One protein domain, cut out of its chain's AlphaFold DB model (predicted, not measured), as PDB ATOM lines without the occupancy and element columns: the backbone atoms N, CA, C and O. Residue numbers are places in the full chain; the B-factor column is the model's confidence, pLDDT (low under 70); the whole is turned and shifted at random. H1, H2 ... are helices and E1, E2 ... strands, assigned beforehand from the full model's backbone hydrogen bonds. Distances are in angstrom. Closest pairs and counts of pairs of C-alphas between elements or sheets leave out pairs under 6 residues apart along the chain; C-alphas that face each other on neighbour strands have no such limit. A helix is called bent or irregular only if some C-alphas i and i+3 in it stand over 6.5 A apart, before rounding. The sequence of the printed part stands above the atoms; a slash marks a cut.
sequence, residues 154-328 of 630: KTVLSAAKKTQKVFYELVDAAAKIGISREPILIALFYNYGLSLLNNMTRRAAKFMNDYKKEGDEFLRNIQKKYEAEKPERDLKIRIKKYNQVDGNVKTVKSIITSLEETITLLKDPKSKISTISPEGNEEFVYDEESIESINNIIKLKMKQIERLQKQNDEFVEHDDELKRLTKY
ATOM      1  N   LYS A 154     180.937 230.583 275.138       78.00
ATOM      2  CA  LYS A 154     180.073 229.571 275.767       78.00
ATOM      3  C   LYS A 154     180.351 229.424 277.266       78.00
ATOM      4  O   LYS A 154     179.415 229.241 278.037       78.00
ATOM      5  N   THR A 155     181.610 229.542 277.695       78.38
ATOM      6  CA  THR A 155     181.983 229.404 279.109       78.38
ATOM      7  C   THR A 155     181.485 230.563 279.959       78.38
ATOM      8  O   THR A 155     180.939 230.318 281.035       78.38
ATOM      9  N   VAL A 156     181.552 231.799 279.457       79.62
ATOM     10  CA  VAL A 156     180.962 232.964 280.136       79.62
ATOM     11  C   VAL A 156     179.439 232.840 280.189       79.62
ATOM     12  O   VAL A 156     178.859 233.001 281.260       79.62
ATOM     13  N   LEU A 157     178.792 232.458 279.081       78.56
ATOM     14  CA  LEU A 157     177.337 232.255 279.023       78.56
ATOM     15  C   LEU A 157     176.846 231.174 279.994       78.56
ATOM     16  O   LEU A 157     175.804 231.338 280.621       78.56
ATOM     17  N   SER A 158     177.611 230.092 280.152       77.81
ATOM     18  CA  SER A 158     177.272 228.989 281.060       77.81
ATOM     19  C   SER A 158     177.528 229.292 282.543       77.81
ATOM     20  O   SER A 158     177.094 228.541 283.416       77.81
ATOM     21  N   ALA A 159     178.245 230.376 282.852       81.62
ATOM     22  CA  ALA A 159     178.611 230.724 284.216       81.62
ATOM     23  C   ALA A 159     177.443 231.317 285.019       81.62
ATOM     24  O   ALA A 159     176.488 231.874 284.484       81.62
ATOM     25  N   ALA A 160     177.542 231.263 286.349       82.06
ATOM     26  CA  ALA A 160     176.565 231.910 287.218       82.06
ATOM     27  C   ALA A 160     176.528 233.433 286.981       82.06
ATOM     28  O   ALA A 160     177.576 234.068 286.851       82.06
ATOM     29  N   LYS A 161     175.333 234.043 287.045       81.25
ATOM     30  CA  LYS A 161     175.134 235.493 286.820       81.25
ATOM     31  C   LYS A 161     176.081 236.388 287.631       81.25
ATOM     32  O   LYS A 161     176.541 237.414 287.143       81.25
ATOM     33  N   LYS A 162     176.405 235.998 288.871       82.69
ATOM     34  CA  LYS A 162     177.356 236.737 289.721       82.69
ATOM     35  C   LYS A 162     178.769 236.753 289.125       82.69
ATOM     36  O   LYS A 162     179.403 237.797 289.110       82.69
ATOM     37  N   THR A 163     179.232 235.618 288.610       84.12
ATOM     38  CA  THR A 163     180.537 235.474 287.949       84.12
ATOM     39  C   THR A 163     180.576 236.243 286.631       84.12
ATOM     40  O   THR A 163     181.558 236.921 286.360       84.12
ATOM     41  N   GLN A 164     179.491 236.198 285.847       85.69
ATOM     42  CA  GLN A 164     179.353 236.986 284.615       85.69
ATOM     43  C   GLN A 164     179.464 238.486 284.893       85.69
ATOM     44  O   GLN A 164     180.211 239.182 284.216       85.69
ATOM     45  N   LYS A 165     178.772 238.978 285.929       86.00
ATOM     46  CA  LYS A 165     178.830 240.391 286.315       86.00
ATOM     47  C   LYS A 165     180.257 240.828 286.656       86.00
ATOM     48  O   LYS A 165     180.723 241.818 286.112       86.00
ATOM     49  N   VAL A 166     180.945 240.060 287.504       88.81
ATOM     50  CA  VAL A 166     182.352 240.318 287.853       88.81
ATOM     51  C   VAL A 166     183.240 240.324 286.614       88.81
ATOM     52  O   VAL A 166     184.077 241.205 286.461       88.81
ATOM     53  N   PHE A 167     183.053 239.353 285.722       91.19
ATOM     54  CA  PHE A 167     183.828 239.268 284.495       91.19
ATOM     55  C   PHE A 167     183.698 240.539 283.649       91.19
ATOM     56  O   PHE A 167     184.714 241.123 283.288       91.19
ATOM     57  N   TYR A 168     182.475 241.001 283.375       89.12
ATOM     58  CA  TYR A 168     182.270 242.220 282.590       89.12
ATOM     59  C   TYR A 168     182.766 243.482 283.299       89.12
ATOM     60  O   TYR A 168     183.312 244.360 282.644       89.12
ATOM     61  N   GLU A 169     182.624 243.560 284.622       89.69
ATOM     62  CA  GLU A 169     183.127 244.691 285.409       89.69
ATOM     63  C   GLU A 169     184.657 244.808 285.309       89.69
ATOM     64  O   GLU A 169     185.183 245.895 285.074       89.69
ATOM     65  N   LEU A 170     185.371 243.680 285.390       90.94
ATOM     66  CA  LEU A 170     186.819 243.640 285.185       90.94
ATOM     67  C   LEU A 170     187.204 243.938 283.730       90.94
ATOM     68  O   LEU A 170     188.189 244.633 283.508       90.94
ATOM     69  N   VAL A 171     186.445 243.444 282.743       90.56
ATOM     70  CA  VAL A 171     186.686 243.716 281.311       90.56
ATOM     71  C   VAL A 171     186.556 245.200 280.995       90.56
ATOM     72  O   VAL A 171     187.421 245.745 280.314       90.56
ATOM     73  N   ASP A 172     185.531 245.870 281.515       88.50
ATOM     74  CA  ASP A 172     185.344 247.305 281.304       88.50
ATOM     75  C   ASP A 172     186.459 248.125 281.956       88.50
ATOM     76  O   ASP A 172     186.941 249.096 281.371       88.50
ATOM     77  N   ALA A 173     186.871 247.747 283.169       89.19
ATOM     78  CA  ALA A 173     187.982 248.391 283.861       89.19
ATOM     79  C   ALA A 173     189.302 248.208 283.099       89.19
ATOM     80  O   ALA A 173     190.018 249.171 282.842       89.19
ATOM     81  N   ALA A 174     189.581 246.984 282.659       88.38
ATOM     82  CA  ALA A 174     190.764 246.637 281.887       88.38
ATOM     83  C   ALA A 174     190.808 247.324 280.516       88.38
ATOM     84  O   ALA A 174     191.869 247.784 280.094       88.38
ATOM     85  N   ALA A 175     189.662 247.470 279.846       89.94
ATOM     86  CA  ALA A 175     189.574 248.165 278.567       89.94
ATOM     87  C   ALA A 175     190.015 249.635 278.678       89.94
ATOM     88  O   ALA A 175     190.676 250.140 277.772       89.94
ATOM     89  N   LYS A 176     189.728 250.308 279.804       90.44
ATOM     90  CA  LYS A 176     190.157 251.701 280.050       90.44
ATOM     91  C   LYS A 176     191.676 251.863 280.113       90.44
ATOM     92  O   LYS A 176     192.175 252.944 279.822       90.44
ATOM     93  N   ILE A 177     192.399 250.801 280.464       89.69
ATOM     94  CA  ILE A 177     193.866 250.766 280.532       89.69
ATOM     95  C   ILE A 177     194.496 249.980 279.369       89.69
ATOM     96  O   ILE A 177     195.674 249.638 279.426       89.69
ATOM     97  N   GLY A 178     193.726 249.695 278.312       86.56
ATOM     98  CA  GLY A 178     194.213 249.052 277.086       86.56
ATOM     99  C   GLY A 178     194.407 247.534 277.167       86.56
ATOM    100  O   GLY A 178     194.998 246.947 276.263       86.56
ATOM    101  N   ILE A 179     193.915 246.875 278.219       89.44
ATOM    102  CA  ILE A 179     194.002 245.419 278.373       89.44
ATOM    103  C   ILE A 179     192.808 244.762 277.676       89.44
ATOM    104  O   ILE A 179     191.651 245.136 277.875       89.44
ATOM    105  N   SER A 180     193.092 243.752 276.853       88.00
ATOM    106  CA  SER A 180     192.057 243.030 276.123       88.00
ATOM    107  C   SER A 180     191.249 242.104 277.040       88.00
ATOM    108  O   SER A 180     191.632 241.748 278.155       88.00
ATOM    109  N   ARG A 181     190.088 241.674 276.549       88.69
ATOM    110  CA  ARG A 181     189.163 240.801 277.282       88.69
ATOM    111  C   ARG A 181     189.736 239.409 277.601       88.69
ATOM    112  O   ARG A 181     189.348 238.782 278.589       88.69
ATOM    113  N   GLU A 182     190.599 238.891 276.735       86.62
ATOM    114  CA  GLU A 182     191.099 237.513 276.792       86.62
ATOM    115  C   GLU A 182     191.929 237.204 278.063       86.62
ATOM    116  O   GLU A 182     191.615 236.210 278.720       86.62
ATOM    117  N   PRO A 183     192.902 238.035 278.484       90.00
ATOM    118  CA  PRO A 183     193.630 237.879 279.748       90.00
ATOM    119  C   PRO A 183     192.733 237.651 280.964       90.00
ATOM    120  O   PRO A 183     192.985 236.762 281.774       90.00
ATOM    121  N   ILE A 184     191.639 238.404 281.060       90.94
ATOM    122  CA  ILE A 184     190.694 238.337 282.181       90.94
ATOM    123  C   ILE A 184     189.892 237.045 282.116       90.94
ATOM    124  O   ILE A 184     189.698 236.380 283.134       90.94
ATOM    125  N   LEU A 185     189.455 236.663 280.913       89.31
ATOM    126  CA  LEU A 185     188.746 235.406 280.690       89.31
ATOM    127  C   LEU A 185     189.628 234.230 281.111       89.31
ATOM    128  O   LEU A 185     189.193 233.362 281.864       89.31
ATOM    129  N   ILE A 186     190.887 234.232 280.691       87.12
ATOM    130  CA  ILE A 186     191.831 233.158 280.984       87.12
ATOM    131  C   ILE A 186     192.228 233.131 282.466       87.12
ATOM    132  O   ILE A 186     192.233 232.063 283.081       87.12
ATOM    133  N   ALA A 187     192.466 234.281 283.094       89.88
ATOM    134  CA  ALA A 187     192.801 234.354 284.515       89.88
ATOM    135  C   ALA A 187     191.638 233.927 285.430       89.88
ATOM    136  O   ALA A 187     191.852 233.248 286.444       89.88
ATOM    137  N   LEU A 188     190.405 234.315 285.084       89.06
ATOM    138  CA  LEU A 188     189.220 234.065 285.905       89.06
ATOM    139  C   LEU A 188     188.669 232.648 285.721       89.06
ATOM    140  O   LEU A 188     188.356 231.990 286.713       89.06
ATOM    141  N   PHE A 189     188.553 232.178 284.475       85.25
ATOM    142  CA  PHE A 189     187.884 230.911 284.155       85.25
ATOM    143  C   PHE A 189     188.839 229.722 284.062       85.25
ATOM    144  O   PHE A 189     188.417 228.596 284.323       85.25
ATOM    145  N   TYR A 190     190.105 229.967 283.721       80.44
ATOM    146  CA  TYR A 190     191.072 228.910 283.407       80.44
ATOM    147  C   TYR A 190     192.330 228.943 284.282       80.44
ATOM    148  O   TYR A 190     193.141 228.026 284.202       80.44
ATOM    149  N   ASN A 191     192.509 229.976 285.121       85.25
ATOM    150  CA  ASN A 191     193.746 230.213 285.879       85.25
ATOM    151  C   ASN A 191     194.988 230.074 284.983       85.25
ATOM    152  O   ASN A 191     195.917 229.361 285.341       85.25
ATOM    153  N   TYR A 192     194.945 230.678 283.789       81.31
ATOM    154  CA  TYR A 192     196.011 230.597 282.778       81.31
ATOM    155  C   TYR A 192     196.248 229.210 282.141       81.31
ATOM    156  O   TYR A 192     196.972 229.094 281.153       81.31
ATOM    157  N   GLY A 193     195.533 228.175 282.594       74.31
ATOM    158  CA  GLY A 193     195.495 226.845 281.990       74.31
ATOM    159  C   GLY A 193     194.522 226.703 280.810       74.31
ATOM    160  O   GLY A 193     194.112 227.673 280.175       74.31
ATOM    161  N   LEU A 194     194.152 225.450 280.507       72.44
ATOM    162  CA  LEU A 194     193.205 225.097 279.432       72.44
ATOM    163  C   LEU A 194     191.885 224.498 279.924       72.44
ATOM    164  O   LEU A 194     190.916 224.428 279.164       72.44
ATOM    165  N   SER A 195     191.853 224.011 281.161       75.06
ATOM    166  CA  SER A 195     190.668 223.427 281.780       75.06
ATOM    167  C   SER A 195     189.887 224.490 282.537       75.06
ATOM    168  O   SER A 195     190.452 225.413 283.123       75.06
ATOM    169  N   LEU A 196     188.565 224.352 282.511       78.88
ATOM    170  CA  LEU A 196     187.693 225.208 283.297       78.88
ATOM    171  C   LEU A 196     187.909 224.922 284.787       78.88
ATOM    172  O   LEU A 196     187.991 223.763 285.194       78.88
ATOM    173  N   LEU A 197     187.955 225.970 285.599       80.50
ATOM    174  CA  LEU A 197     188.046 225.826 287.045       80.50
ATOM    175  C   LEU A 197     186.710 225.415 287.666       80.50
ATOM    176  O   LEU A 197     185.650 225.963 287.350       80.50
ATOM    177  N   ASN A 198     186.798 224.557 288.677       69.50
ATOM    178  CA  ASN A 198     185.724 224.381 289.644       69.50
ATOM    179  C   ASN A 198     185.672 225.611 290.579       69.50
ATOM    180  O   ASN A 198     186.691 226.244 290.856       69.50
ATOM    181  N   ASN A 199     184.485 225.978 291.078       79.12
ATOM    182  CA  ASN A 199     184.277 227.089 292.032       79.12
ATOM    183  C   ASN A 199     184.544 228.525 291.520       79.12
ATOM    184  O   ASN A 199     184.948 229.405 292.287       79.12
ATOM    185  N   MET A 200     184.221 228.811 290.254       81.12
ATOM    186  CA  MET A 200     184.395 230.140 289.636       81.12
ATOM    187  C   MET A 200     183.782 231.304 290.436       81.12
ATOM    188  O   MET A 200     184.330 232.401 290.452       81.12
ATOM    189  N   THR A 201     182.676 231.080 291.150       82.38
ATOM    190  CA  THR A 201     181.993 232.121 291.938       82.38
ATOM    191  C   THR A 201     182.836 232.637 293.109       82.38
ATOM    192  O   THR A 201     182.870 233.842 293.357       82.38
ATOM    193  N   ARG A 202     183.544 231.748 293.826       82.56
ATOM    194  CA  ARG A 202     184.427 232.141 294.944       82.56
ATOM    195  C   ARG A 202     185.634 232.915 294.420       82.56
ATOM    196  O   ARG A 202     186.026 233.919 295.008       82.56
ATOM    197  N   ARG A 203     186.180 232.474 293.286       85.25
ATOM    198  CA  ARG A 203     187.300 233.139 292.617       85.25
ATOM    199  C   ARG A 203     186.918 234.521 292.093       85.25
ATOM    200  O   ARG A 203     187.658 235.462 292.331       85.25
ATOM    201  N   ALA A 204     185.745 234.662 291.479       88.31
ATOM    202  CA  ALA A 204     185.216 235.955 291.052       88.31
ATOM    203  C   ALA A 204     185.077 236.939 292.224       88.31
ATOM    204  O   ALA A 204     185.485 238.091 292.115       88.31
ATOM    205  N   ALA A 205     184.572 236.481 293.374       87.56
ATOM    206  CA  ALA A 205     184.507 237.317 294.572       87.56
ATOM    207  C   ALA A 205     185.901 237.754 295.053       87.56
ATOM    208  O   ALA A 205     186.093 238.921 295.385       87.56
ATOM    209  N   LYS A 206     186.882 236.838 295.040       92.06
ATOM    210  CA  LYS A 206     188.276 237.158 295.369       92.06
ATOM    211  C   LYS A 206     188.861 238.192 294.399       92.06
ATOM    212  O   LYS A 206     189.361 239.206 294.853       92.06
ATOM    213  N   PHE A 207     188.707 237.987 293.092       92.50
ATOM    214  CA  PHE A 207     189.212 238.900 292.060       92.50
ATOM    215  C   PHE A 207     188.642 240.313 292.206       92.50
ATOM    216  O   PHE A 207     189.378 241.279 292.067       92.50
ATOM    217  N   MET A 208     187.355 240.451 292.540       91.00
ATOM    218  CA  MET A 208     186.790 241.773 292.823       91.00
ATOM    219  C   MET A 208     187.349 242.409 294.090       91.00
ATOM    220  O   MET A 208     187.462 243.628 294.148       91.00
ATOM    221  N   ASN A 209     187.659 241.621 295.120       91.62
ATOM    222  CA  ASN A 209     188.267 242.153 296.337       91.62
ATOM    223  C   ASN A 209     189.710 242.595 296.086       91.62
ATOM    224  O   ASN A 209     190.085 243.672 296.535       91.62
ATOM    225  N   ASP A 210     190.479 241.797 295.348       91.81
ATOM    226  CA  ASP A 210     191.861 242.112 294.982       91.81
ATOM    227  C   ASP A 210     191.889 243.357 294.074       91.81
ATOM    228  O   ASP A 210     192.591 244.320 294.370       91.81
ATOM    229  N   TYR A 211     191.000 243.434 293.076       93.50
ATOM    230  CA  TYR A 211     190.825 244.633 292.248       93.50
ATOM    231  C   TYR A 211     190.419 245.873 293.060       93.50
ATOM    232  O   TYR A 211     190.907 246.965 292.806       93.50
ATOM    233  N   LYS A 212     189.561 245.745 294.078       91.81
ATOM    234  CA  LYS A 212     189.210 246.885 294.945       91.81
ATOM    235  C   LYS A 212     190.367 247.369 295.820       91.81
ATOM    236  O   LYS A 212     190.326 248.512 296.261       91.81
ATOM    237  N   LYS A 213     191.342 246.505 296.116       92.06
ATOM    238  CA  LYS A 213     192.522 246.843 296.922       92.06
ATOM    239  C   LYS A 213     193.633 247.456 296.077       92.06
ATOM    240  O   LYS A 213     194.200 248.463 296.475       92.06
ATOM    241  N   GLU A 214     193.924 246.844 294.935       90.31
ATOM    242  CA  GLU A 214     195.110 247.128 294.112       90.31
ATOM    243  C   GLU A 214     194.772 247.861 292.798       90.31
ATOM    244  O   GLU A 214     195.661 248.355 292.109       90.31
ATOM    245  N   GLY A 215     193.491 247.958 292.429       89.81
ATOM    246  CA  GLY A 215     193.020 248.710 291.266       89.81
ATOM    247  C   GLY A 215     193.655 248.252 289.952       89.81
ATOM    248  O   GLY A 215     193.657 247.066 289.614       89.81
ATOM    249  N   ASP A 216     194.199 249.206 289.201       91.00
ATOM    250  CA  ASP A 216     194.815 248.963 287.893       91.00
ATOM    251  C   ASP A 216     196.070 248.080 287.977       91.00
ATOM    252  O   ASP A 216     196.390 247.368 287.021       91.00
ATOM    253  N   GLU A 217     196.776 248.082 289.113       92.62
ATOM    254  CA  GLU A 217     197.977 247.265 289.309       92.62
ATOM    255  C   GLU A 217     197.643 245.769 289.269       92.62
ATOM    256  O   GLU A 217     198.329 244.990 288.600       92.62
ATOM    257  N   PHE A 218     196.513 245.375 289.860       94.81
ATOM    258  CA  PHE A 218     195.998 244.008 289.781       94.81
ATOM    259  C   PHE A 218     195.753 243.566 288.331       94.81
ATOM    260  O   PHE A 218     196.135 242.463 287.931       94.81
ATOM    261  N   LEU A 219     195.154 244.437 287.512       93.56
ATOM    262  CA  LEU A 219     194.862 244.143 286.108       93.56
ATOM    263  C   LEU A 219     196.142 244.059 285.263       93.56
ATOM    264  O   LEU A 219     196.283 243.142 284.450       93.56
ATOM    265  N   ARG A 220     197.116 244.948 285.495       93.06
ATOM    266  CA  ARG A 220     198.440 244.873 284.851       93.06
ATOM    267  C   ARG A 220     199.192 243.601 285.241       93.06
ATOM    268  O   ARG A 220     199.820 242.978 284.387       93.06
ATOM    269  N   ASN A 221     199.073 243.163 286.493       92.88
ATOM    270  CA  ASN A 221     199.636 241.895 286.954       92.88
ATOM    271  C   ASN A 221     198.980 240.687 286.269       92.88
ATOM    272  O   ASN A 221     199.680 239.731 285.923       92.88
ATOM    273  N   ILE A 222     197.666 240.734 286.018       92.81
ATOM    274  CA  ILE A 222     196.972 239.716 285.212       92.81
ATOM    275  C   ILE A 222     197.531 239.675 283.787       92.81
ATOM    276  O   ILE A 222     197.845 238.590 283.296       92.81
ATOM    277  N   GLN A 223     197.696 240.832 283.136       93.12
ATOM    278  CA  GLN A 223     198.256 240.912 281.783       93.12
ATOM    279  C   GLN A 223     199.673 240.335 281.724       93.12
ATOM    280  O   GLN A 223     199.950 239.469 280.896       93.12
ATOM    281  N   LYS A 224     200.549 240.749 282.645       91.81
ATOM    282  CA  LYS A 224     201.940 240.284 282.707       91.81
ATOM    283  C   LYS A 224     202.027 238.766 282.884       91.81
ATOM    284  O   LYS A 224     202.823 238.111 282.216       91.81
ATOM    285  N   LYS A 225     201.188 238.192 283.757       90.56
ATOM    286  CA  LYS A 225     201.105 236.732 283.934       90.56
ATOM    287  C   LYS A 225     200.554 236.037 282.690       90.56
ATOM    288  O   LYS A 225     201.111 235.032 282.265       90.56
ATOM    289  N   TYR A 226     199.509 236.590 282.072       90.00
ATOM    290  CA  TYR A 226     198.960 236.058 280.823       90.00
ATOM    291  C   TYR A 226     200.016 236.015 279.710       90.00
ATOM    292  O   TYR A 226     200.110 235.006 279.019       90.00
ATOM    293  N   GLU A 227     200.810 237.075 279.540       88.50
ATOM    294  CA  GLU A 227     201.860 237.146 278.517       88.50
ATOM    295  C   GLU A 227     202.994 236.155 278.783       88.50
ATOM    296  O   GLU A 227     203.443 235.490 277.851       88.50
ATOM    297  N   ALA A 228     203.400 235.999 280.046       83.62
ATOM    298  CA  ALA A 228     204.408 235.018 280.440       83.62
ATOM    299  C   ALA A 228     203.962 233.572 280.150       83.62
ATOM    300  O   ALA A 228     204.762 232.758 279.692       83.62
ATOM    301  N   GLU A 229     202.682 233.252 280.369       82.19
ATOM    302  CA  GLU A 229     202.142 231.897 280.182       82.19
ATOM    303  C   GLU A 229     201.615 231.619 278.761       82.19
ATOM    304  O   GLU A 229     201.399 230.462 278.384       82.19
ATOM    305  N   LYS A 230     201.415 232.660 277.940       83.31
ATOM    306  CA  LYS A 230     200.842 232.556 276.589       83.31
ATOM    307  C   LYS A 230     201.585 231.565 275.677       83.31
ATOM    308  O   LYS A 230     200.896 230.726 275.097       83.31
ATOM    309  N   PRO A 231     202.931 231.574 275.567       77.19
ATOM    310  CA  PRO A 231     203.640 230.638 274.691       77.19
ATOM    311  C   PRO A 231     203.365 229.171 275.047       77.19
ATOM    312  O   PRO A 231     203.090 228.350 274.171       77.19
ATOM    313  N   GLU A 232     203.371 228.850 276.345       74.44
ATOM    314  CA  GLU A 232     203.114 227.494 276.837       74.44
ATOM    315  C   GLU A 232     201.656 227.087 276.587       74.44
ATOM    316  O   GLU A 232     201.375 225.971 276.145       74.44
ATOM    317  N   ARG A 233     200.709 227.998 276.827       79.94
ATOM    318  CA  ARG A 233     199.284 227.758 276.581       79.94
ATOM    319  C   ARG A 233     198.994 227.513 275.100       79.94
ATOM    320  O   ARG A 233     198.286 226.560 274.774       79.94
ATOM    321  N   ASP A 234     199.544 228.336 274.214       79.38
ATOM    322  CA  ASP A 234     199.335 228.220 272.769       79.38
ATOM    323  C   ASP A 234     199.921 226.900 272.236       79.38
ATOM    324  O   ASP A 234     199.312 226.228 271.397       79.38
ATOM    325  N   LEU A 235     201.056 226.457 272.784       76.38
ATOM    326  CA  LEU A 235     201.608 225.126 272.528       76.38
ATOM    327  C   LEU A 235     200.679 224.004 273.023       76.38
ATOM    328  O   LEU A 235     200.376 223.090 272.258       76.38
ATOM    329  N   LYS A 236     200.126 224.095 274.243       75.00
ATOM    330  CA  LYS A 236     199.143 223.109 274.747       75.00
ATOM    331  C   LYS A 236     197.888 223.034 273.875       75.00
ATOM    332  O   LYS A 236     197.349 221.946 273.673       75.00
ATOM    333  N   ILE A 237     197.404 224.166 273.358       78.31
ATOM    334  CA  ILE A 237     196.244 224.198 272.451       78.31
ATOM    335  C   ILE A 237     196.566 223.445 271.159       78.31
ATOM    336  O   ILE A 237     195.738 222.657 270.696       78.31
ATOM    337  N   ARG A 238     197.760 223.651 270.593       80.56
ATOM    338  CA  ARG A 238     198.219 222.925 269.401       80.56
ATOM    339  C   ARG A 238     198.323 221.420 269.659       80.56
ATOM    340  O   ARG A 238     197.745 220.651 268.896       80.56
ATOM    341  N   ILE A 239     198.926 221.001 270.775       76.56
ATOM    342  CA  ILE A 239     198.994 219.582 271.182       76.56
ATOM    343  C   ILE A 239     197.590 218.981 271.314       76.56
ATOM    344  O   ILE A 239     197.318 217.896 270.804       76.56
ATOM    345  N   LYS A 240     196.656 219.700 271.949       77.25
ATOM    346  CA  LYS A 240     195.270 219.240 272.106       77.25
ATOM    347  C   LYS A 240     194.574 219.029 270.759       77.25
ATOM    348  O   LYS A 240     193.858 218.042 270.612       77.25
ATOM    349  N   LYS A 241     194.782 219.927 269.789       80.12
ATOM    350  CA  LYS A 241     194.238 219.783 268.427       80.12
ATOM    351  C   LYS A 241     194.800 218.545 267.731       80.12
ATOM    352  O   LYS A 241     194.021 217.757 267.206       80.12
ATOM    353  N   TYR A 242     196.114 218.341 267.801       81.25
ATOM    354  CA  TYR A 242     196.760 217.149 267.248       81.25
ATOM    355  C   TYR A 242     196.188 215.855 267.855       81.25
ATOM    356  O   TYR A 242     195.756 214.953 267.136       81.25
ATOM    357  N   ASN A 243     196.106 215.791 269.189       76.94
ATOM    358  CA  ASN A 243     195.592 214.620 269.907       76.94
ATOM    359  C   ASN A 243     194.113 214.346 269.604       76.94
ATOM    360  O   ASN A 243     193.680 213.198 269.631       76.94
ATOM    361  N   GLN A 244     193.326 215.383 269.305       78.88
ATOM    362  CA  GLN A 244     191.936 215.220 268.892       78.88
ATOM    363  C   GLN A 244     191.831 214.521 267.530       78.88
ATOM    364  O   GLN A 244     190.996 213.634 267.361       78.88
ATOM    365  N   VAL A 245     192.685 214.886 266.572       78.62
ATOM    366  CA  VAL A 245     192.739 214.229 265.258       78.62
ATOM    367  C   VAL A 245     193.234 212.785 265.394       78.62
ATOM    368  O   VAL A 245     192.631 211.891 264.806       78.62
ATOM    369  N   ASP A 246     194.243 212.525 266.234       76.94
ATOM    370  CA  ASP A 246     194.711 211.157 266.523       76.94
ATOM    371  C   ASP A 246     193.621 210.299 267.195       76.94
ATOM    372  O   ASP A 246     193.395 209.143 266.830       76.94
ATOM    373  N   GLY A 247     192.870 210.889 268.130       77.06
ATOM    374  CA  GLY A 247     191.690 210.267 268.729       77.06
ATOM    375  C   GLY A 247     190.645 209.883 267.680       77.06
ATOM    376  O   GLY A 247     190.162 208.753 267.686       77.06
ATOM    377  N   ASN A 248     190.364 210.774 266.724       78.38
ATOM    378  CA  ASN A 248     189.451 210.479 265.618       78.38
ATOM    379  C   ASN A 248     189.962 209.320 264.749       78.38
ATOM    380  O   ASN A 248     189.170 208.459 264.375       78.38
ATOM    381  N   VAL A 249     191.268 209.255 264.459       81.94
ATOM    382  CA  VAL A 249     191.867 208.125 263.724       81.94
ATOM    383  C   VAL A 249     191.634 206.810 264.468       81.94
ATOM    384  O   VAL A 249     191.205 205.833 263.855       81.94
ATOM    385  N   LYS A 250     191.853 206.780 265.787       82.44
ATOM    386  CA  LYS A 250     191.597 205.594 266.624       82.44
ATOM    387  C   LYS A 250     190.127 205.175 266.595       82.44
ATOM    388  O   LYS A 250     189.850 203.993 266.422       82.44
ATOM    389  N   THR A 251     189.195 206.124 266.693       83.94
ATOM    390  CA  THR A 251     187.754 205.843 266.591       83.94
ATOM    391  C   THR A 251     187.372 205.293 265.217       83.94
ATOM    392  O   THR A 251     186.575 204.365 265.120       83.94
ATOM    393  N   VAL A 252     187.944 205.827 264.135       85.00
ATOM    394  CA  VAL A 252     187.678 205.299 262.788       85.00
ATOM    395  C   VAL A 252     188.252 203.887 262.633       85.00
ATOM    396  O   VAL A 252     187.570 203.030 262.080       85.00
ATOM    397  N   LYS A 253     189.444 203.607 263.180       87.62
ATOM    398  CA  LYS A 253     190.019 202.250 263.203       87.62
ATOM    399  C   LYS A 253     189.134 201.258 263.958       87.62
ATOM    400  O   LYS A 253     188.875 200.189 263.427       87.62
ATOM    401  N   SER A 254     188.619 201.619 265.137       86.94
ATOM    402  CA  SER A 254     187.718 200.726 265.881       86.94
ATOM    403  C   SER A 254     186.419 200.447 265.124       86.94
ATOM    404  O   SER A 254     185.934 199.325 265.154       86.94
ATOM    405  N   ILE A 255     185.879 201.442 264.404       88.19
ATOM    406  CA  ILE A 255     184.710 201.238 263.533       88.19
ATOM    407  C   ILE A 255     185.036 200.224 262.432       88.19
ATOM    408  O   ILE A 255     184.227 199.341 262.179       88.19
ATOM    409  N   ILE A 256     186.205 200.332 261.790       88.81
ATOM    410  CA  ILE A 256     186.634 199.371 260.763       88.81
ATOM    411  C   ILE A 256     186.708 197.960 261.346       88.81
ATOM    412  O   ILE A 256     186.117 197.059 260.767       88.81
ATOM    413  N   THR A 257     187.334 197.783 262.513       92.38
ATOM    414  CA  THR A 257     187.417 196.473 263.176       92.38
ATOM    415  C   THR A 257     186.032 195.878 263.448       92.38
ATOM    416  O   THR A 257     185.791 194.723 263.119       92.38
ATOM    417  N   SER A 258     185.073 196.668 263.948       92.19
ATOM    418  CA  SER A 258     183.695 196.188 264.151       92.19
ATOM    419  C   SER A 258     182.972 195.835 262.844       92.19
ATOM    420  O   SER A 258     182.156 194.913 262.810       92.19
ATOM    421  N   LEU A 259     183.254 196.546 261.747       89.88
ATOM    422  CA  LEU A 259     182.704 196.216 260.427       89.88
ATOM    423  C   LEU A 259     183.321 194.925 259.867       89.88
ATOM    424  O   LEU A 259     182.600 194.107 259.299       89.88
ATOM    425  N   GLU A 260     184.622 194.711 260.063       92.12
ATOM    426  CA  GLU A 260     185.315 193.467 259.701       92.12
ATOM    427  C   GLU A 260     184.750 192.272 260.483       92.12
ATOM    428  O   GLU A 260     184.428 191.246 259.886       92.12
ATOM    429  N   GLU A 261     184.529 192.428 261.791       91.69
ATOM    430  CA  GLU A 261     183.842 191.433 262.624       91.69
ATOM    431  C   GLU A 261     182.423 191.145 262.104       91.69
ATOM    432  O   GLU A 261     182.023 189.986 261.985       91.69
ATOM    433  N   THR A 262     181.678 192.175 261.694       86.50
ATOM    434  CA  THR A 262     180.335 192.003 261.108       86.50
ATOM    435  C   THR A 262     180.385 191.188 259.812       86.50
ATOM    436  O   THR A 262     179.568 190.289 259.624       86.50
ATOM    437  N   ILE A 263     181.375 191.425 258.944       87.94
ATOM    438  CA  ILE A 263     181.588 190.606 257.739       87.94
ATOM    439  C   ILE A 263     181.872 189.150 258.117       87.94
ATOM    440  O   ILE A 263     181.352 188.246 257.464       87.94
ATOM    441  N   THR A 264     182.685 188.898 259.149       88.19
ATOM    442  CA  THR A 264     182.966 187.517 259.576       88.19
ATOM    443  C   THR A 264     181.713 186.795 260.063       88.19
ATOM    444  O   THR A 264     181.537 185.628 259.724       88.19
ATOM    445  N   LEU A 265     180.810 187.493 260.762       86.06
ATOM    446  CA  LEU A 265     179.515 186.947 261.181       86.06
ATOM    447  C   LEU A 265     178.601 186.659 259.986       86.06
ATOM    448  O   LEU A 265     178.001 185.593 259.926       86.06
ATOM    449  N   LEU A 266     178.525 187.564 259.006       80.56
ATOM    450  CA  LEU A 266     177.720 187.350 257.796       80.56
ATOM    451  C   LEU A 266     178.227 186.181 256.941       80.56
ATOM    452  O   LEU A 266     177.449 185.579 256.211       80.56
ATOM    453  N   LYS A 267     179.518 185.844 257.044       82.81
ATOM    454  CA  LYS A 267     180.133 184.681 256.386       82.81
ATOM    455  C   LYS A 267     180.037 183.389 257.206       82.81
ATOM    456  O   LYS A 267     180.467 182.338 256.721       82.81
ATOM    457  N   ASP A 268     179.489 183.427 258.421       84.25
ATOM    458  CA  ASP A 268     179.268 182.219 259.219       84.25
ATOM    459  C   ASP A 268     178.271 181.305 258.480       84.25
ATOM    460  O   ASP A 268     177.203 181.767 258.068       84.25
ATOM    461  N   PRO A 269     178.575 180.008 258.288       75.12
ATOM    462  CA  PRO A 269     177.641 179.048 257.701       75.12
ATOM    463  C   PRO A 269     176.233 179.058 258.318       75.12
ATOM    464  O   PRO A 269     175.277 178.709 257.629       75.12
ATOM    465  N   LYS A 270     176.092 179.456 259.590       76.50
ATOM    466  CA  LYS A 270     174.803 179.576 260.296       76.50
ATOM    467  C   LYS A 270     173.983 180.807 259.907       76.50
ATOM    468  O   LYS A 270     172.803 180.863 260.233       76.50
ATOM    469  N   SER A 271     174.598 181.774 259.237       71.81
ATOM    470  CA  SER A 271     173.994 183.049 258.841       71.81
ATOM    471  C   SER A 271     173.579 183.080 257.371       71.81
ATOM    472  O   SER A 271     173.211 184.136 256.863       71.81
ATOM    473  N   LYS A 272     173.630 181.931 256.684       74.00
ATOM    474  CA  LYS A 272     173.154 181.810 255.307       74.00
ATOM    475  C   LYS A 272     171.661 182.110 255.226       74.00
ATOM    476  O   LYS A 272     170.868 181.617 256.028       74.00
ATOM    477  N   ILE A 273     171.294 182.890 254.224       74.06
ATOM    478  CA  ILE A 273     169.918 183.249 253.903       74.06
ATOM    479  C   ILE A 273     169.398 182.323 252.810       74.06
ATOM    480  O   ILE A 273     170.137 181.942 251.903       74.06
ATOM    481  N   SER A 274     168.127 181.947 252.926       69.81
ATOM    482  CA  SER A 274     167.420 181.204 251.888       69.81
ATOM    483  C   SER A 274     167.040 182.155 250.753       69.81
ATOM    484  O   SER A 274     166.473 183.225 250.983       69.81
ATOM    485  N   THR A 275     167.384 181.767 249.533       74.44
ATOM    486  CA  THR A 275     167.074 182.465 248.284       74.44
ATOM    487  C   THR A 275     166.514 181.460 247.285       74.44
ATOM    488  O   THR A 275     166.760 180.265 247.407       74.44
ATOM    489  N   ILE A 276     165.733 181.918 246.308       74.44
ATOM    490  CA  ILE A 276     165.188 181.046 245.261       74.44
ATOM    491  C   ILE A 276     166.029 181.242 244.000       74.44
ATOM    492  O   ILE A 276     166.171 182.370 243.524       74.44
ATOM    493  N   SER A 277     166.583 180.154 243.471       75.19
ATOM    494  CA  SER A 277     167.374 180.155 242.245       75.19
ATOM    495  C   SER A 277     166.507 180.505 241.023       75.19
ATOM    496  O   SER A 277     165.279 180.377 241.070       75.19
ATOM    497  N   PRO A 278     167.108 180.900 239.885       76.50
ATOM    498  CA  PRO A 278     166.376 181.150 238.637       76.50
ATOM    499  C   PRO A 278     165.558 179.942 238.149       76.50
ATOM    500  O   PRO A 278     164.611 180.100 237.382       76.50
ATOM    501  N   GLU A 279     165.920 178.741 238.600       81.38
ATOM    502  CA  GLU A 279     165.264 177.469 238.283       81.38
ATOM    503  C   GLU A 279     164.158 177.103 239.291       81.38
ATOM    504  O   GLU A 279     163.492 176.083 239.126       81.38
ATOM    505  N   GLY A 280     163.939 177.929 240.323       73.12
ATOM    506  CA  GLY A 280     162.910 177.738 241.347       73.12
ATOM    507  C   GLY A 280     163.343 176.903 242.558       73.12
ATOM    508  O   GLY A 280     162.489 176.550 243.370       73.12
ATOM    509  N   ASN A 281     164.635 176.589 242.699       74.88
ATOM    510  CA  ASN A 281     165.157 175.793 243.814       74.88
ATOM    511  C   ASN A 281     165.562 176.678 244.998       74.88
ATOM    512  O   ASN A 281     166.083 177.772 244.811       74.88
ATOM    513  N   GLU A 282     165.354 176.201 246.223       67.81
ATOM    514  CA  GLU A 282     165.782 176.913 247.429       67.81
ATOM    515  C   GLU A 282     167.296 176.728 247.658       67.81
ATOM    516  O   GLU A 282     167.782 175.607 247.822       67.81
ATOM    517  N   GLU A 283     168.049 177.829 247.666       75.88
ATOM    518  CA  GLU A 283     169.501 177.888 247.837       75.88
ATOM    519  C   GLU A 283     169.889 178.739 249.050       75.88
ATOM    520  O   GLU A 283     169.365 179.831 249.268       75.88
ATOM    521  N   PHE A 284     170.862 178.259 249.828       70.69
ATOM    522  CA  PHE A 284     171.388 178.970 250.995       70.69
ATOM    523  C   PHE A 284     172.685 179.702 250.652       70.69
ATOM    524  O   PHE A 284     173.757 179.086 250.573       70.69
ATOM    525  N   VAL A 285     172.588 181.020 250.498       76.88
ATOM    526  CA  VAL A 285     173.680 181.897 250.055       76.88
ATOM    527  C   VAL A 285     174.061 182.866 251.177       76.88
ATOM    528  O   VAL A 285     173.323 183.062 252.144       76.88
ATOM    529  N   TYR A 286     175.262 183.429 251.097       75.38
ATOM    530  CA  TYR A 286     175.668 184.530 251.964       75.38
ATOM    531  C   TYR A 286     175.052 185.844 251.482       75.38
ATOM    532  O   TYR A 286     174.793 186.013 250.295       75.38
ATOM    533  N   ASP A 287     174.855 186.792 252.396       78.69
ATOM    534  CA  ASP A 287     174.410 188.144 252.051       78.69
ATOM    535  C   ASP A 287     175.559 188.945 251.411       78.69
ATOM    536  O   ASP A 287     176.220 189.772 252.046       78.69
ATOM    537  N   GLU A 288     175.860 188.620 250.151       81.50
ATOM    538  CA  GLU A 288     176.955 189.225 249.391       81.50
ATOM    539  C   GLU A 288     176.752 190.731 249.186       81.50
ATOM    540  O   GLU A 288     177.729 191.477 249.256       81.50
ATOM    541  N   GLU A 289     175.506 191.193 249.036       83.62
ATOM    542  CA  GLU A 289     175.177 192.614 248.873       83.62
ATOM    543  C   GLU A 289     175.509 193.412 250.145       83.62
ATOM    544  O   GLU A 289     176.206 194.434 250.083       83.62
ATOM    545  N   SER A 290     175.111 192.915 251.323       82.69
ATOM    546  CA  SER A 290     175.498 193.531 252.598       82.69
ATOM    547  C   SER A 290     177.007 193.479 252.822       82.69
ATOM    548  O   SER A 290     177.599 194.470 253.258       82.69
ATOM    549  N   ILE A 291     177.663 192.357 252.498       85.75
ATOM    550  CA  ILE A 291     179.123 192.225 252.615       85.75
ATOM    551  C   ILE A 291     179.835 193.232 251.699       85.75
ATOM    552  O   ILE A 291     180.792 193.884 252.129       85.75
ATOM    553  N   GLU A 292     179.394 193.397 250.453       90.75
ATOM    554  CA  GLU A 292     179.970 194.357 249.508       90.75
ATOM    555  C   GLU A 292     179.745 195.805 249.966       90.75
ATOM    556  O   GLU A 292     180.683 196.612 249.973       90.75
ATOM    557  N   SER A 293     178.540 196.122 250.448       91.25
ATOM    558  CA  SER A 293     178.209 197.424 251.034       91.25
ATOM    559  C   SER A 293     179.115 197.760 252.226       91.25
ATOM    560  O   SER A 293     179.739 198.829 252.261       91.25
ATOM    561  N   ILE A 294     179.297 196.820 253.163       86.81
ATOM    562  CA  ILE A 294     180.186 196.999 254.322       86.81
ATOM    563  C   ILE A 294     181.646 197.177 253.872       86.81
ATOM    564  O   ILE A 294     182.333 198.077 254.364       86.81
ATOM    565  N   ASN A 295     182.119 196.398 252.895       92.31
ATOM    566  CA  ASN A 295     183.467 196.553 252.334       92.31
ATOM    567  C   ASN A 295     183.684 197.937 251.699       92.31
ATOM    568  O   ASN A 295     184.753 198.541 251.856       92.31
ATOM    569  N   ASN A 296     182.677 198.481 251.013       93.25
ATOM    570  CA  ASN A 296     182.733 199.833 250.457       93.25
ATOM    571  C   ASN A 296     182.800 200.902 251.560       93.25
ATOM    572  O   ASN A 296     183.583 201.854 251.449       93.25
ATOM    573  N   ILE A 297     182.072 200.718 252.666       91.62
ATOM    574  CA  ILE A 297     182.174 201.584 253.849       91.62
ATOM    575  C   ILE A 297     183.585 201.515 254.452       91.62
ATOM    576  O   ILE A 297     184.175 202.566 254.719       91.62
ATOM    577  N   ILE A 298     184.164 200.319 254.611       90.62
ATOM    578  CA  ILE A 298     185.538 200.143 255.116       90.62
ATOM    579  C   ILE A 298     186.536 200.908 254.235       90.62
ATOM    580  O   ILE A 298     187.337 201.687 254.758       90.62
ATOM    581  N   LYS A 299     186.448 200.787 252.902       95.19
ATOM    582  CA  LYS A 299     187.307 201.540 251.964       95.19
ATOM    583  C   LYS A 299     187.192 203.058 252.153       95.19
ATOM    584  O   LYS A 299     188.206 203.760 252.142       95.19
ATOM    585  N   LEU A 300     185.980 203.586 252.347       93.00
ATOM    586  CA  LEU A 300     185.768 205.016 252.616       93.00
ATOM    587  C   LEU A 300     186.378 205.447 253.958       93.00
ATOM    588  O   LEU A 300     186.980 206.520 254.043       93.00
ATOM    589  N   LYS A 301     186.260 204.613 254.998       90.88
ATOM    590  CA  LYS A 301     186.846 204.871 256.322       90.88
ATOM    591  C   LYS A 301     188.375 204.797 256.312       90.88
ATOM    592  O   LYS A 301     189.007 205.647 256.933       90.88
ATOM    593  N   MET A 302     188.975 203.889 255.544       91.62
ATOM    594  CA  MET A 302     190.429 203.851 255.331       91.62
ATOM    595  C   MET A 302     190.938 205.141 254.673       91.62
ATOM    596  O   MET A 302     191.844 205.783 255.203       91.62
ATOM    597  N   LYS A 303     190.278 205.621 253.607       94.44
ATOM    598  CA  LYS A 303     190.602 206.928 252.996       94.44
ATOM    599  C   LYS A 303     190.446 208.095 253.978       94.44
ATOM    600  O   LYS A 303     191.176 209.082 253.898       94.44
ATOM    601  N   GLN A 304     189.482 208.018 254.898       92.19
ATOM    602  CA  GLN A 304     189.323 209.016 255.956       92.19
ATOM    603  C   GLN A 304     190.513 209.001 256.929       92.19
ATOM    604  O   GLN A 304     190.982 210.077 257.302       92.19
ATOM    605  N   ILE A 305     191.020 207.822 257.308       89.25
ATOM    606  CA  ILE A 305     192.227 207.685 258.141       89.25
ATOM    607  C   ILE A 305     193.426 208.338 257.455       89.25
ATOM    608  O   ILE A 305     194.073 209.177 258.075       89.25
ATOM    609  N   GLU A 306     193.677 208.028 256.181       91.94
ATOM    610  CA  GLU A 306     194.798 208.598 255.419       91.94
ATOM    611  C   GLU A 306     194.748 210.132 255.389       91.94
ATOM    612  O   GLU A 306     195.753 210.800 255.627       91.94
ATOM    613  N   ARG A 307     193.560 210.713 255.164       91.31
ATOM    614  CA  ARG A 307     193.367 212.173 255.187       91.31
ATOM    615  C   ARG A 307     193.649 212.775 256.561       91.31
ATOM    616  O   ARG A 307     194.309 213.805 256.635       91.31
ATOM    617  N   LEU A 308     193.150 212.158 257.634       87.25
ATOM    618  CA  LEU A 308     193.371 212.637 259.005       87.25
ATOM    619  C   LEU A 308     194.847 212.526 259.412       87.25
ATOM    620  O   LEU A 308     195.374 213.431 260.054       87.25
ATOM    621  N   GLN A 309     195.522 211.445 259.016       86.06
ATOM    622  CA  GLN A 309     196.955 211.264 259.251       86.06
ATOM    623  C   GLN A 309     197.769 212.314 258.498       86.06
ATOM    624  O   GLN A 309     198.562 213.010 259.120       86.06
ATOM    625  N   LYS A 310     197.484 212.524 257.208       89.00
ATOM    626  CA  LYS A 310     198.127 213.570 256.406       89.00
ATOM    627  C   LYS A 310     197.925 214.968 257.005       89.00
ATOM    628  O   LYS A 310     198.883 215.719 257.126       89.00
ATOM    629  N   GLN A 311     196.711 215.290 257.460       84.75
ATOM    630  CA  GLN A 311     196.436 216.553 258.158       84.75
ATOM    631  C   GLN A 311     197.286 216.719 259.423       84.75
ATOM    632  O   GLN A 311     197.796 217.806 259.681       84.75
ATOM    633  N   ASN A 312     197.445 215.658 260.218       84.44
ATOM    634  CA  ASN A 312     198.300 215.688 261.404       84.44
ATOM    635  C   ASN A 312     199.783 215.810 261.055       84.44
ATOM    636  O   ASN A 312     200.520 216.484 261.773       84.44
ATOM    637  N   ASP A 313     200.211 215.169 259.970       80.44
ATOM    638  CA  ASP A 313     201.581 215.218 259.485       80.44
ATOM    639  C   ASP A 313     201.969 216.631 259.049       80.44
ATOM    640  O   ASP A 313     202.981 217.148 259.523       80.44
ATOM    641  N   GLU A 314     201.118 217.267 258.242       85.06
ATOM    642  CA  GLU A 314     201.256 218.658 257.796       85.06
ATOM    643  C   GLU A 314     201.175 219.638 258.979       85.06
ATOM    644  O   GLU A 314     201.951 220.587 259.066       85.06
ATOM    645  N   PHE A 315     200.286 219.388 259.953       82.62
ATOM    646  CA  PHE A 315     200.105 220.258 261.123       82.62
ATOM    647  C   PHE A 315     201.370 220.399 261.978       82.62
ATOM    648  O   PHE A 315     201.558 221.422 262.640       82.62
ATOM    649  N   VAL A 316     202.229 219.380 261.983       79.62
ATOM    650  CA  VAL A 316     203.470 219.383 262.765       79.62
ATOM    651  C   VAL A 316     204.708 219.622 261.904       79.62
ATOM    652  O   VAL A 316     205.765 219.868 262.463       79.62
ATOM    653  N   GLU A 317     204.620 219.587 260.572       76.25
ATOM    654  CA  GLU A 317     205.768 219.563 259.649       76.25
ATOM    655  C   GLU A 317     206.777 220.705 259.852       76.25
ATOM    656  O   GLU A 317     207.985 220.493 259.729       76.25
ATOM    657  N   HIS A 318     206.310 221.889 260.238       73.06
ATOM    658  CA  HIS A 318     207.148 223.082 260.404       73.06
ATOM    659  C   HIS A 318     207.343 223.511 261.869       73.06
ATOM    660  O   HIS A 318     207.821 224.615 262.124       73.06
ATOM    661  N   ASP A 319     206.977 222.666 262.838       69.44
ATOM    662  CA  ASP A 319     207.047 222.984 264.268       69.44
ATOM    663  C   ASP A 319     207.768 221.870 265.037       69.44
ATOM    664  O   ASP A 319     207.164 220.889 265.470       69.44
ATOM    665  N   ASP A 320     209.087 222.004 265.189       65.69
ATOM    666  CA  ASP A 320     209.929 220.974 265.813       65.69
ATOM    667  C   ASP A 320     209.605 220.745 267.299       65.69
ATOM    668  O   ASP A 320     209.723 219.618 267.796       65.69
ATOM    669  N   GLU A 321     209.144 221.783 268.006       64.56
ATOM    670  CA  GLU A 321     208.696 221.676 269.398       64.56
ATOM    671  C   GLU A 321     207.384 220.887 269.477       64.56
ATOM    672  O   GLU A 321     207.254 219.962 270.283       64.56
ATOM    673  N   LEU A 322     206.436 221.171 268.582       68.56
ATOM    674  CA  LEU A 322     205.201 220.407 268.484       68.56
ATOM    675  C   LEU A 322     205.470 218.963 268.048       68.56
ATOM    676  O   LEU A 322     204.981 218.063 268.719       68.56
ATOM    677  N   LYS A 323     206.306 218.713 267.026       66.75
ATOM    678  CA  LYS A 323     206.721 217.352 266.613       66.75
ATOM    679  C   LYS A 323     207.285 216.551 267.776       66.75
ATOM    680  O   LYS A 323     206.993 215.359 267.893       66.75
ATOM    681  N   ARG A 324     208.113 217.182 268.621       63.06
ATOM    682  CA  ARG A 324     208.651 216.554 269.836       63.06
ATOM    683  C   ARG A 324     207.530 216.153 270.792       63.06
ATOM    684  O   ARG A 324     207.620 215.076 271.360       63.06
ATOM    685  N   LEU A 325     206.497 216.972 270.946       63.81
ATOM    686  CA  LEU A 325     205.441 216.773 271.942       63.81
ATOM    687  C   LEU A 325     204.223 215.974 271.442       63.81
ATOM    688  O   LEU A 325     203.388 215.592 272.257       63.81
ATOM    689  N   THR A 326     204.089 215.734 270.133       60.56
ATOM    690  CA  THR A 326     202.885 215.120 269.541       60.56
ATOM    691  C   THR A 326     203.133 213.814 268.800       60.56
ATOM    692  O   THR A 326     202.390 212.852 268.981       60.56
ATOM    693  N   LYS A 327     204.146 213.770 267.928       55.03
ATOM    694  CA  LYS A 327     204.195 212.763 266.860       55.03
ATOM    695  C   LYS A 327     204.923 211.474 267.239       55.03
ATOM    696  O   LYS A 327     204.788 210.488 266.526       55.03
ATOM    697  N   TYR A 328     205.695 211.466 268.330       48.34
ATOM    698  CA  TYR A 328     206.769 210.476 268.455       48.34
ATOM    699  C   TYR A 328     207.172 210.008 269.849       48.34
ATOM    700  O   TYR A 328     208.123 209.249 269.948       48.34
TER     701      TYR A 328
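This is residues 154 to 328 of the 630 residues of an uncharacterized protein of Entamoeba invadens IP1 (UniProt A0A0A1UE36). A long stalk of two helices side by side, H5b and H6, has the small strand hairpin E1 and E2 at one end and a helical head of H2, H3, H4 and H5a at the other. H5 bends between head and stalk, and H7 packs on H5b near the head. The 175 printed residues include seven named helices and two named strands, in the order H1 H2 H3 H4 H5 E1 E2 H6 H7, mostly helix; the sheet E1 - E2 is antiparallel. The rod is extended, with a radius of gyration of the C-alphas of 27.9 A and spans of 94 by 40 by 22 A.

Find E1 at residues 273 to 276 and E2 at 282 to 285. H5, residues 216 to 266, was assigned as one helix by its hydrogen bonds but is bent: C-alphas 228 and 231 are 7.3 A apart. Its arms are H5a, 216 to 228, and H5b, 231 to 266, 53.2 A long. From C-alpha 288 at (176.955, 189.225, 249.391), H6 runs 42.3 A to residue 316; H7 is 320 to 326. H1, 154 to 158, begins at (180.073, 229.571, 275.767); H2 is 161 to 176, H3 181 to 190, H4 200 to 214.

In the hairpin E1 and E2, N 275 and O 283 are within hydrogen-bond range at 2.8 A. H5b touches H6 at a shallow tilt of 15 degrees, opposite ways, closest at C-alphas 249 and 305, 5.6 A. Residues 235 to 243 of H5b touch H7, closest at C-alphas 239 and 326, 6.1 A. Residues 222 to 226 of H5a touch H3, closest at C-alphas 183 and 226, 5.7 A. H2 touches H4, closest at C-alphas 163 and 201, 5.4 A. H1 and H2 are close but not clearly touching. Every helix and arm has each O i to N i+4 pair within hydrogen-bond range.

The C-alphas farthest apart, Lys 213 and Glu 279, are 94.8 A apart. The printed part has no cut and no long link. pLDDT is under 70 at residues 198, 274, 282 and 319 to 328.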